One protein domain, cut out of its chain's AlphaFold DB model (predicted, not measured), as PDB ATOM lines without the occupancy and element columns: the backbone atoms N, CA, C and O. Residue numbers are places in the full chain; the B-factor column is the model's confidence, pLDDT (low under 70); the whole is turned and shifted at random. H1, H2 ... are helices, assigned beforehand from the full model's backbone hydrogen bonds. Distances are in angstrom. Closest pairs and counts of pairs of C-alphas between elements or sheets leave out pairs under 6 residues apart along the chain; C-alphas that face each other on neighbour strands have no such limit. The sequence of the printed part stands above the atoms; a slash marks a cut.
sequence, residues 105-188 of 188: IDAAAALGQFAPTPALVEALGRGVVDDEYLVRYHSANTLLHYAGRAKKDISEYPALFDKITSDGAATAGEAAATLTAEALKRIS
ATOM      1  N   ILE A 105      34.429  33.109  39.006       98.38
ATOM      2  CA  ILE A 105      35.238  32.200  38.173       98.38
ATOM      3  C   ILE A 105      34.619  30.801  38.157       98.38
ATOM      4  O   ILE A 105      34.397  30.244  37.081       98.38
ATOM      5  N   ASP A 106      34.336  30.250  39.341       97.94
ATOM      6  CA  ASP A 106      33.729  28.926  39.479       97.94
ATOM      7  C   ASP A 106      32.388  28.853  38.740       97.94
ATOM      8  O   ASP A 106      32.144  27.888  38.017       97.94
ATOM      9  N   ALA A 107      31.552  29.888  38.854       98.75
ATOM     10  CA  ALA A 107      30.286  29.984  38.134       98.75
ATOM     11  C   ALA A 107      30.485  30.035  36.608       98.75
ATOM     12  O   ALA A 107      29.862  29.259  35.882       98.75
ATOM     13  N   ALA A 108      31.383  30.891  36.108       98.75
ATOM     14  CA  ALA A 108      31.685  30.998  34.679       98.75
ATOM     15  C   ALA A 108      32.158  29.665  34.080       98.75
ATOM     16  O   ALA A 108      31.735  29.292  32.982       98.75
ATOM     17  N   ALA A 109      33.011  28.933  34.802       98.38
ATOM     18  CA  ALA A 109      33.484  27.616  34.391       98.38
ATOM     19  C   ALA A 109      32.374  26.551  34.475       98.38
ATOM     20  O   ALA A 109      32.209  25.762  33.544       98.38
ATOM     21  N   ALA A 110      31.589  26.548  35.559       98.25
ATOM     22  CA  ALA A 110      30.499  25.601  35.788       98.25
ATOM     23  C   ALA A 110      29.414  25.681  34.709       98.25
ATOM     24  O   ALA A 110      28.893  24.645  34.299       98.25
ATOM     25  N   LEU A 111      29.120  26.878  34.187       98.69
ATOM     26  CA  LEU A 111      28.172  27.050  33.082       98.69
ATOM     27  C   LEU A 111      28.527  26.202  31.851       98.69
ATOM     28  O   LEU A 111      27.631  25.768  31.132       98.69
ATOM     29  N   GLY A 112      29.805  25.878  31.634       97.62
ATOM     30  CA  GLY A 112      30.235  25.004  30.541       97.62
ATOM     31  C   GLY A 112      29.735  23.558  30.624       97.62
ATOM     32  O   GLY A 112      29.857  22.841  29.636       97.62
ATOM     33  N   GLN A 113      29.182  23.127  31.762       96.81
ATOM     34  CA  GLN A 113      28.568  21.803  31.921       96.81
ATOM     35  C   GLN A 113      27.131  21.747  31.388       96.81
ATOM     36  O   GLN A 113      26.656  20.669  31.058       96.81
ATOM     37  N   PHE A 114      26.470  22.898  31.268       98.31
ATOM     38  CA  PHE A 114      25.069  23.000  30.868       98.31
ATOM     39  C   PHE A 114      24.917  23.185  29.362       98.31
ATOM     40  O   PHE A 114      25.783  23.764  28.690       98.31
ATOM     41  N   ALA A 115      23.771  22.760  28.836       97.44
ATOM     42  CA  ALA A 115      23.404  23.023  27.456       97.44
ATOM     43  C   ALA A 115      23.283  24.542  27.212       97.44
ATOM     44  O   ALA A 115      22.639  25.259  27.985       97.44
ATOM     45  N   PRO A 116      23.869  25.067  26.121       97.88
ATOM     46  CA  PRO A 116      23.864  26.498  25.881       97.88
ATOM     47  C   PRO A 116      22.457  26.998  25.543       97.88
ATOM     48  O   PRO A 116      21.765  26.447  24.687       97.88
ATOM     49  N   THR A 117      22.065  28.105  26.168       98.19
ATOM     50  CA  THR A 117      20.850  28.858  25.827       98.19
ATOM     51  C   THR A 117      21.207  30.319  25.554       98.19
ATOM     52  O   THR A 117      22.253  30.780  26.026       98.19
ATOM     53  N   PRO A 118      20.358  31.088  24.845       98.44
ATOM     54  CA  PRO A 118      20.611  32.512  24.632       98.44
ATOM     55  C   PRO A 118      20.850  33.280  25.939       98.44
ATOM     56  O   PRO A 118      21.781  34.073  26.022       98.44
ATOM     57  N   ALA A 119      20.089  32.969  26.995       98.25
ATOM     58  CA  ALA A 119      20.242  33.607  28.300       98.25
ATOM     59  C   ALA A 119      21.608  33.317  28.953       98.25
ATOM     60  O   ALA A 119      22.216  34.220  29.531       98.25
ATOM     61  N   LEU A 120      22.117  32.083  28.839       98.62
ATOM     62  CA  LEU A 120      23.444  31.725  29.360       98.62
ATOM     63  C   LEU A 120      24.564  32.375  28.548       98.62
ATOM     64  O   LEU A 120      25.529  32.877  29.122       98.62
ATOM     65  N   VAL A 121      24.417  32.415  27.222       98.75
ATOM     66  CA  VAL A 121      25.360  33.101  26.329       98.75
ATOM     67  C   VAL A 121      25.445  34.590  26.676       98.75
ATOM     68  O   VAL A 121      26.541  35.128  26.803       98.75
ATOM     69  N   GLU A 122      24.314  35.252  26.916       98.50
ATOM     70  CA  GLU A 122      24.291  36.653  27.350       98.50
ATOM     71  C   GLU A 122      24.900  36.862  28.744       98.50
ATOM     72  O   GLU A 122      25.606  37.849  28.964       98.50
ATOM     73  N   ALA A 123      24.650  35.952  29.693       98.56
ATOM     74  CA  ALA A 123      25.247  36.017  31.027       98.56
ATOM     75  C   ALA A 123      26.776  35.910  30.973       98.56
ATOM     76  O   ALA A 123      27.471  36.731  31.569       98.56
ATOM     77  N   LEU A 124      27.301  34.967  30.192       98.75
ATOM     78  CA  LEU A 124      28.738  34.833  29.959       98.75
ATOM     79  C   LEU A 124      29.311  36.036  29.203       98.75
ATOM     80  O   LEU A 124      30.402  36.489  29.529       98.75
ATOM     81  N   GLY A 125      28.574  36.604  28.244       98.50
ATOM     82  CA  GLY A 125      28.959  37.845  27.566       98.50
ATOM     83  C   GLY A 125      29.163  39.006  28.545       98.50
ATOM     84  O   GLY A 125      30.133  39.751  28.418       98.50
ATOM     85  N   ARG A 126      28.311  39.117  29.576       98.06
ATOM     86  CA  ARG A 126      28.526  40.057  30.692       98.06
ATOM     87  C   ARG A 126      29.740  39.677  31.543       98.06
ATOM     88  O   ARG A 126      30.506  40.556  31.913       98.06
ATOM     89  N   GLY A 127      29.970  38.390  31.791       98.00
ATOM     90  CA  GLY A 127      31.176  37.916  32.479       98.00
ATOM     91  C   GLY A 127      32.484  38.247  31.741       98.00
ATOM     92  O   GLY A 127      33.505  38.485  32.375       98.00
ATOM     93  N   VAL A 128      32.471  38.347  30.403       98.31
ATOM     94  CA  VAL A 128      33.642  38.779  29.605       98.31
ATOM     95  C   VAL A 128      34.002  40.252  29.831       98.31
ATOM     96  O   VAL A 128      35.130  40.642  29.544       98.31
ATOM     97  N   VAL A 129      33.093  41.065  30.374       96.94
ATOM     98  CA  VAL A 129      33.358  42.469  30.737       96.94
ATOM     99  C   VAL A 129      33.505  42.689  32.244       96.94
ATOM    100  O   VAL A 129      33.512  43.835  32.680       96.94
ATOM    101  N   ASP A 130      33.628  41.617  33.033       96.62
ATOM    102  CA  ASP A 130      33.859  41.691  34.481       96.62
ATOM    103  C   ASP A 130      35.170  42.433  34.804       96.62
ATOM    104  O   ASP A 130      36.147  42.351  34.053       96.62
ATOM    105  N   ASP A 131      35.215  43.141  35.932       94.38
ATOM    106  CA  ASP A 131      36.404  43.877  36.383       94.38
ATOM    107  C   ASP A 131      37.602  42.942  36.631       94.38
ATOM    108  O   ASP A 131      38.762  43.313  36.417       94.38
ATOM    109  N   GLU A 132      37.333  41.692  37.000       95.62
ATOM    110  CA  GLU A 132      38.337  40.698  37.347       95.62
ATOM    111  C   GLU A 132      38.753  39.885  36.122       95.62
ATOM    112  O   GLU A 132      37.973  39.133  35.531       95.62
ATOM    113  N   TYR A 133      40.033  39.989  35.758       94.88
ATOM    114  CA  TYR A 133      40.592  39.352  34.562       94.88
ATOM    115  C   TYR A 133      40.271  37.855  34.465       94.88
ATOM    116  O   TYR A 133      39.913  37.363  33.393       94.88
ATOM    117  N   LEU A 134      40.372  37.122  35.573       96.75
ATOM    118  CA  LEU A 134      40.117  35.687  35.562       96.75
ATOM    119  C   LEU A 134      38.634  35.360  35.320       96.75
ATOM    120  O   LEU A 134      38.340  34.367  34.657       96.75
ATOM    121  N   VAL A 135      37.694  36.204  35.761       98.00
ATOM    122  CA  VAL A 135      36.272  36.030  35.423       98.00
ATOM    123  C   VAL A 135      36.065  36.248  33.925       98.00
ATOM    124  O   VAL A 135      35.401  35.430  33.278       98.00
ATOM    125  N   ARG A 136      36.712  37.268  33.341       98.31
ATOM    126  CA  ARG A 136      36.686  37.492  31.884       98.31
ATOM    127  C   ARG A 136      37.232  36.295  31.115       98.31
ATOM    128  O   ARG A 136      36.605  35.836  30.161       98.31
ATOM    129  N   TYR A 137      38.374  35.769  31.553       98.06
ATOM    130  CA  TYR A 137      39.048  34.614  30.960       98.06
ATOM    131  C   TYR A 137      38.154  33.370  30.940       98.06
ATOM    132  O   TYR A 137      37.930  32.777  29.883       98.06
ATOM    133  N   HIS A 138      37.602  32.987  32.094       98.56
ATOM    134  CA  HIS A 138      36.759  31.797  32.195       98.56
ATOM    135  C   HIS A 138      35.428  31.969  31.459       98.56
ATOM    136  O   HIS A 138      34.993  31.041  30.778       98.56
ATOM    137  N   SER A 139      34.833  33.164  31.489       98.75
ATOM    138  CA  SER A 139      33.619  33.458  30.718       98.75
ATOM    139  C   SER A 139      33.860  33.348  29.209       98.75
ATOM    140  O   SER A 139      33.060  32.748  28.486       98.75
ATOM    141  N   ALA A 140      34.996  33.866  28.730       98.62
ATOM    142  CA  ALA A 140      35.386  33.773  27.329       98.62
ATOM    143  C   ALA A 140      35.613  32.319  26.893       98.62
ATOM    144  O   ALA A 140      35.140  31.914  25.830       98.62
ATOM    145  N   ASN A 141      36.280  31.513  27.723       98.62
ATOM    146  CA  ASN A 141      36.500  30.090  27.456       98.62
ATOM    147  C   ASN A 141      35.186  29.310  27.350       98.62
ATOM    148  O   ASN A 141      35.017  28.505  26.431       98.62
ATOM    149  N   THR A 142      34.224  29.581  28.234       98.69
ATOM    150  CA  THR A 142      32.904  28.946  28.161       98.69
ATOM    151  C   THR A 142      32.146  29.367  26.896       98.69
ATOM    152  O   THR A 142      31.565  28.514  26.224       98.69
ATOM    153  N   LEU A 143      32.224  30.634  26.469       98.69
ATOM    154  CA  LEU A 143      31.651  31.061  25.182       98.69
ATOM    155  C   LEU A 143      32.321  30.388  23.978       98.69
ATOM    156  O   LEU A 143      31.630  29.974  23.048       98.69
ATOM    157  N   LEU A 144      33.647  30.226  23.990       98.38
ATOM    158  CA  LEU A 144      34.363  29.472  22.954       98.38
ATOM    159  C   LEU A 144      33.906  28.010  22.907       98.38
ATOM    160  O   LEU A 144      33.746  27.444  21.820       98.38
ATOM    161  N   HIS A 145      33.670  27.406  24.076       98.00
ATOM    162  CA  HIS A 145      33.103  26.068  24.168       98.00
ATOM    163  C   HIS A 145      31.703  26.006  23.540       98.00
ATOM    164  O   HIS A 145      31.469  25.122  22.711       98.00
ATOM    165  N   TYR A 146      30.814  26.942  23.874       98.06
ATOM    166  CA  TYR A 146      29.455  27.021  23.329       98.06
ATOM    167  C   TYR A 146      29.426  27.292  21.820       98.06
ATOM    168  O   TYR A 146      28.621  26.706  21.100       98.06
ATOM    169  N   ALA A 147      30.357  28.102  21.313       97.19
ATOM    170  CA  ALA A 147      30.547  28.322  19.881       97.19
ATOM    171  C   ALA A 147      31.065  27.070  19.139       97.19
ATOM    172  O   ALA A 147      31.143  27.062  17.910       97.19
ATOM    173  N   GLY A 148      31.423  26.000  19.860       94.62
ATOM    174  CA  GLY A 148      31.943  24.765  19.279       94.62
ATOM    175  C   GLY A 148      33.334  24.929  18.669       94.62
ATOM    176  O   GLY A 148      33.693  24.180  17.758       94.62
ATOM    177  N   ARG A 149      34.119  25.911  19.131       91.69
ATOM    178  CA  ARG A 149      35.482  26.107  18.635       91.69
ATOM    179  C   ARG A 149      36.368  24.921  19.021       91.69
ATOM    180  O   ARG A 149      36.272  24.381  20.122       91.69
ATOM    181  N   ALA A 150      37.271  24.545  18.114       85.12
ATOM    182  CA  ALA A 150      38.203  23.439  18.337       85.12
ATOM    183  C   ALA A 150      39.140  23.704  19.526       85.12
ATOM    184  O   ALA A 150      39.385  22.809  20.332       85.12
ATOM    185  N   LYS A 151      39.627  24.945  19.659       90.94
ATOM    186  CA  LYS A 151      40.354  25.407  20.846       90.94
ATOM    187  C   LYS A 151      39.393  26.175  21.748       90.94
ATOM    188  O   LYS A 151      38.792  27.152  21.295       90.94
ATOM    189  N   LYS A 152      39.265  25.726  22.996       93.00
ATOM    190  CA  LYS A 152      38.360  26.285  24.018       93.00
ATOM    191  C   LYS A 152      39.074  27.206  25.015       93.00
ATOM    192  O   LYS A 152      38.484  27.605  26.009       93.00
ATOM    193  N   ASP A 153      40.340  27.504  24.747       96.25
ATOM    194  CA  ASP A 153      41.165  28.406  25.536       96.25
ATOM    195  C   ASP A 153      41.336  29.721  24.765       96.25
ATOM    196  O   ASP A 153      41.721  29.722  23.594       96.25
ATOM    197  N   ILE A 154      41.002  30.837  25.403       96.75
ATOM    198  CA  ILE A 154      41.037  32.177  24.829       96.75
ATOM    199  C   ILE A 154      42.461  32.647  24.530       96.75
ATOM    200  O   ILE A 154      42.647  33.393  23.570       96.75
ATOM    201  N   SER A 155      43.469  32.161  25.265       96.12
ATOM    202  CA  SER A 155      44.884  32.482  25.019       96.12
ATOM    203  C   SER A 155      45.381  31.989  23.654       96.12
ATOM    204  O   SER A 155      46.316  32.545  23.079       96.12
ATOM    205  N   GLU A 156      44.683  31.018  23.064       97.06
ATOM    206  CA  GLU A 156      44.939  30.513  21.715       97.06
ATOM    207  C   GLU A 156      44.444  31.455  20.603       97.06
ATOM    208  O   GLU A 156      44.659  31.188  19.415       97.06
ATOM    209  N   TYR A 157      43.782  32.556  20.969       96.19
ATOM    210  CA  TYR A 157      43.280  33.585  20.062       96.19
ATOM    211  C   TYR A 157      43.847  34.955  20.460       96.19
ATOM    212  O   TYR A 157      43.124  35.753  21.058       96.19
ATOM    213  N   PRO A 158      45.107  35.276  20.094       95.06
ATOM    214  CA  PRO A 158      45.817  36.456  20.597       95.06
ATOM    215  C   PRO A 158      45.021  37.761  20.486       95.06
ATOM    216  O   PRO A 158      44.896  38.492  21.454       95.06
ATOM    217  N   ALA A 159      44.357  37.999  19.350       94.38
ATOM    218  CA  ALA A 159      43.563  39.213  19.147       94.38
ATOM    219  C   ALA A 159      42.360  39.356  20.105       94.38
ATOM    220  O   ALA A 159      41.959  40.476  20.413       94.38
ATOM    221  N   LEU A 160      41.753  38.248  20.545       95.94
ATOM    222  CA  LEU A 160      40.678  38.267  21.544       95.94
ATOM    223  C   LEU A 160      41.252  38.249  22.965       95.94
ATOM    224  O   LEU A 160      40.717  38.916  23.846       95.94
ATOM    225  N   PHE A 161      42.353  37.529  23.177       96.56
ATOM    226  CA  PHE A 161      43.055  37.476  24.454       96.56
ATOM    227  C   PHE A 161      43.576  38.851  24.887       96.56
ATOM    228  O   PHE A 161      43.349  39.278  26.018       96.56
ATOM    229  N   ASP A 162      44.189  39.593  23.966       95.25
ATOM    230  CA  ASP A 162      44.679  40.954  24.201       95.25
ATOM    231  C   ASP A 162      43.539  41.888  24.635       95.25
ATOM    232  O   ASP A 162      43.692  42.710  25.537       95.25
ATOM    233  N   LYS A 163      42.351  41.721  24.040       95.19
ATOM    234  CA  LYS A 163      41.164  42.519  24.375       95.19
ATOM    235  C   LYS A 163      40.650  42.264  25.791       95.19
ATOM    236  O   LYS A 163      40.195  43.206  26.430       95.19
ATOM    237  N   ILE A 164      40.713  41.026  26.282       95.00
ATOM    238  CA  ILE A 164      40.242  40.691  27.636       95.00
ATOM    239  C   ILE A 164      41.319  40.887  28.715       95.00
ATOM    240  O   ILE A 164      40.994  40.944  29.897       95.00
ATOM    241  N   THR A 165      42.596  40.986  28.344       93.06
ATOM    242  CA  THR A 165      43.707  41.228  29.285       93.06
ATOM    243  C   THR A 165      43.983  42.713  29.495       93.06
ATOM    244  O   THR A 165      44.449  43.090  30.564       93.06
ATOM    245  N   SER A 166      43.677  43.561  28.513       82.31
ATOM    246  CA  SER A 166      43.815  45.013  28.643       82.31
ATOM    247  C   SER A 166      42.874  45.598  29.706       82.31
ATOM    248  O   SER A 166      41.713  45.198  29.777       82.31
ATOM    249  N   ASP A 167      43.327  46.622  30.435       68.94
ATOM    250  CA  ASP A 167      42.559  47.329  31.482       68.94
ATOM    251  C   ASP A 167      41.355  48.153  30.957       68.94
ATOM    252  O   ASP A 167      40.754  48.944  31.684       68.94
ATOM    253  N   GLY A 168      40.999  48.027  29.675       71.00
ATOM    254  CA  GLY A 168      39.927  48.791  29.041       71.00
ATOM    255  C   GLY A 168      38.604  48.028  28.970       71.00
ATOM    256  O   GLY A 168      38.469  47.086  28.195       71.00
ATOM    257  N   ALA A 169      37.565  48.514  29.654       75.56
ATOM    258  CA  ALA A 169      36.209  47.957  29.524       75.56
ATOM    259  C   ALA A 169      35.689  47.961  28.066       75.56
ATOM    260  O   ALA A 169      34.933  47.080  27.660       75.56
ATOM    261  N   ALA A 170      36.130  48.925  27.247       79.25
ATOM    262  CA  ALA A 170      35.746  49.022  25.838       79.25
ATOM    263  C   ALA A 170      36.276  47.852  24.989       79.25
ATOM    264  O   ALA A 170      35.535  47.288  24.186       79.25
ATOM    265  N   THR A 171      37.536  47.457  25.175       90.00
ATOM    266  CA  THR A 171      38.150  46.358  24.414       90.00
ATOM    267  C   THR A 171      37.589  45.009  24.852       90.00
ATOM    268  O   THR A 171      37.275  44.180  23.995       90.00
ATOM    269  N   ALA A 172      37.353  44.820  26.155       91.50
ATOM    270  CA  ALA A 172      36.638  43.657  26.678       91.50
ATOM    271  C   ALA A 172      35.216  43.556  26.093       91.50
ATOM    272  O   ALA A 172      34.790  42.475  25.691       91.50
ATOM    273  N   GLY A 173      34.514  44.687  25.945       94.50
ATOM    274  CA  GLY A 173      33.195  44.752  25.308       94.50
ATOM    275  C   GLY A 173      33.188  44.281  23.850       94.50
ATOM    276  O   GLY A 173      32.276  43.568  23.430       94.50
ATOM    277  N   GLU A 174      34.223  44.604  23.074       95.44
ATOM    278  CA  GLU A 174      34.363  44.112  21.694       95.44
ATOM    279  C   GLU A 174      34.598  42.594  21.635       95.44
ATOM    280  O   GLU A 174      34.036  41.904  20.773       95.44
ATOM    281  N   ALA A 175      35.408  42.056  22.556       96.62
ATOM    282  CA  ALA A 175      35.600  40.613  22.679       96.62
ATOM    283  C   ALA A 175      34.293  39.917  23.085       96.62
ATOM    284  O   ALA A 175      33.908  38.934  22.450       96.62
ATOM    285  N   ALA A 176      33.576  40.466  24.070       97.56
ATOM    286  CA  ALA A 176      32.282  39.967  24.518       97.56
ATOM    287  C   ALA A 176      31.270  39.908  23.370       97.56
ATOM    288  O   ALA A 176      30.668  38.859  23.142       97.56
ATOM    289  N   ALA A 177      31.122  40.992  22.603       98.06
ATOM    290  CA  ALA A 177      30.212  41.043  21.463       98.06
ATOM    291  C   ALA A 177      30.549  39.974  20.412       98.06
ATOM    292  O   ALA A 177      29.658  39.273  19.931       98.06
ATOM    293  N   THR A 178      31.838  39.807  20.099       97.94
ATOM    294  CA  THR A 178      32.310  38.805  19.133       97.94
ATOM    295  C   THR A 178      31.991  37.384  19.603       97.94
ATOM    296  O   THR A 178      31.350  36.619  18.883       97.94
ATOM    297  N   LEU A 179      32.393  37.040  20.830       98.00
ATOM    298  CA  LEU A 179      32.213  35.704  21.404       98.00
ATOM    299  C   LEU A 179      30.729  35.348  21.582       98.00
ATOM    300  O   LEU A 179      30.313  34.236  21.263       98.00
ATOM    301  N   THR A 180      29.922  36.310  22.034       98.44
ATOM    302  CA  THR A 180      28.472  36.149  22.218       98.44
ATOM    303  C   THR A 180      27.783  35.899  20.877       98.44
ATOM    304  O   THR A 180      27.013  34.952  20.751       98.44
ATOM    305  N   ALA A 181      28.086  36.699  19.847       98.25
ATOM    306  CA  ALA A 181      27.484  36.542  18.524       98.25
ATOM    307  C   ALA A 181      27.807  35.178  17.890       98.25
ATOM    308  O   ALA A 181      26.939  34.551  17.280       98.25
ATOM    309  N   GLU A 182      29.041  34.697  18.051       97.38
ATOM    310  CA  GLU A 182      29.439  33.374  17.570       97.38
ATOM    311  C   GLU A 182      28.723  32.239  18.304       97.38
ATOM    312  O   GLU A 182      28.218  31.320  17.655       97.38
ATOM    313  N   ALA A 183      28.645  32.310  19.635       97.69
ATOM    314  CA  ALA A 183      27.939  31.313  20.432       97.69
ATOM    315  C   ALA A 183      26.435  31.292  20.105       97.69
ATOM    316  O   ALA A 183      25.879  30.219  19.878       97.69
ATOM    317  N   LEU A 184      25.791  32.460  19.976       98.25
ATOM    318  CA  LEU A 184      24.381  32.563  19.576       98.25
ATOM    319  C   LEU A 184      24.125  31.946  18.198       98.25
ATOM    320  O   LEU A 184      23.181  31.179  18.037       98.25
ATOM    321  N   LYS A 185      24.997  32.215  17.218       97.31
ATOM    322  CA  LYS A 185      24.891  31.639  15.869       97.31
ATOM    323  C   LYS A 185      24.968  30.107  15.870       97.31
ATOM    324  O   LYS A 185      24.458  29.469  14.956       97.31
ATOM    325  N   ARG A 186      25.646  29.504  16.851       95.69
ATOM    326  CA  ARG A 186      25.790  28.046  16.946       95.69
ATOM    327  C   ARG A 186      24.541  27.358  17.500       95.69
ATOM    328  O   ARG A 186      24.356  26.171  17.216       95.69
ATOM    329  N   ILE A 187      23.744  28.070  18.297       93.56
ATOM    330  CA  ILE A 187      22.578  27.524  19.011       93.56
ATOM    331  C   ILE A 187      21.232  27.924  18.395       93.56
ATOM    332  O   ILE A 187      20.202  27.412  18.827       93.56
ATOM    333  N   SER A 188      21.244  28.828  17.409       85.50
ATOM    334  CA  SER A 188      20.111  29.149  16.528       85.50
ATOM    335  C   SER A 188      19.946  28.117  15.419       85.50
ATOM    336  O   SER A 188      18.792  27.739  15.133       85.50
TER     337      SER A 188
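Overview. This is residues 105 to 188 of the 188 residues of an uncharacterized protein of Actinophytocola oryzae (UniProt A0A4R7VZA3). Four roughly aligned helices make two layers, with H1 and H3 side by side in one and H2 and H5 in the other. H3 is nearest the middle, and the short H4 packs at a steep tilt on the first part of H3 and on H5. The printed part has 84 residues with five named helices, H1 to H5 in chain order, and no named strand: all helix. It is compact and rounded, with a radius of gyration of the C-alphas of 11.1 A and spans of 31 by 22 by 19 A.

Along the chain. H1, residues 105 to 113, begins at C-alpha 105 (35.238, 32.200, 38.173) and is 13.8 A long. H2, residues 118 to 127, measures 14.2 A. H3, residues 133 to 146, measures 20.1 A. H4 is residues 158 to 165, 10.1 A. H5, residues 169 to 187, is the longest at 26.7 A and ends at C-alpha 187 (22.578, 27.524, 19.011).

Arrangement. H3 is the hub, touching the four other helices. H1 runs the same way as H3 at a shallow tilt of 6 degrees, with closest C-alphas Ile 105 and Val 135 at 4.8 A. H2, H3 and H5 form a bundle, three helices side by side. H2 and H3 are a hairpin, closest at the C-alphas of Leu 124 and Ser 139, 5.1 A. H2 touches H5 at Gly 125 and Ala 176, their closest C-alphas, 5.0 A apart. H3 touches H5 with residues 140 to 146 alone, closest at the C-alphas of Tyr 146 and Ala 183, 5.4 A. H4 touches H5 at a steep tilt of 58 degrees, the closest C-alphas being those of Ile 164 and Ala 172, 4.8 A. H1 is apart from H4 and H5. Every O i to N i+4 pair is within hydrogen-bond range in H2, H3 and H5, against 3 of 5 in H1 and 3 of 4 in H4.

Size, cuts and confidence. The C-alphas farthest apart, Asp 167 and Ser 188, are 32.5 A apart. The printed part has no cut. The link from H3 to H4, 11 residues, is long. Mean pLDDT of the printed part is 95.3, and residue 167 is under 70.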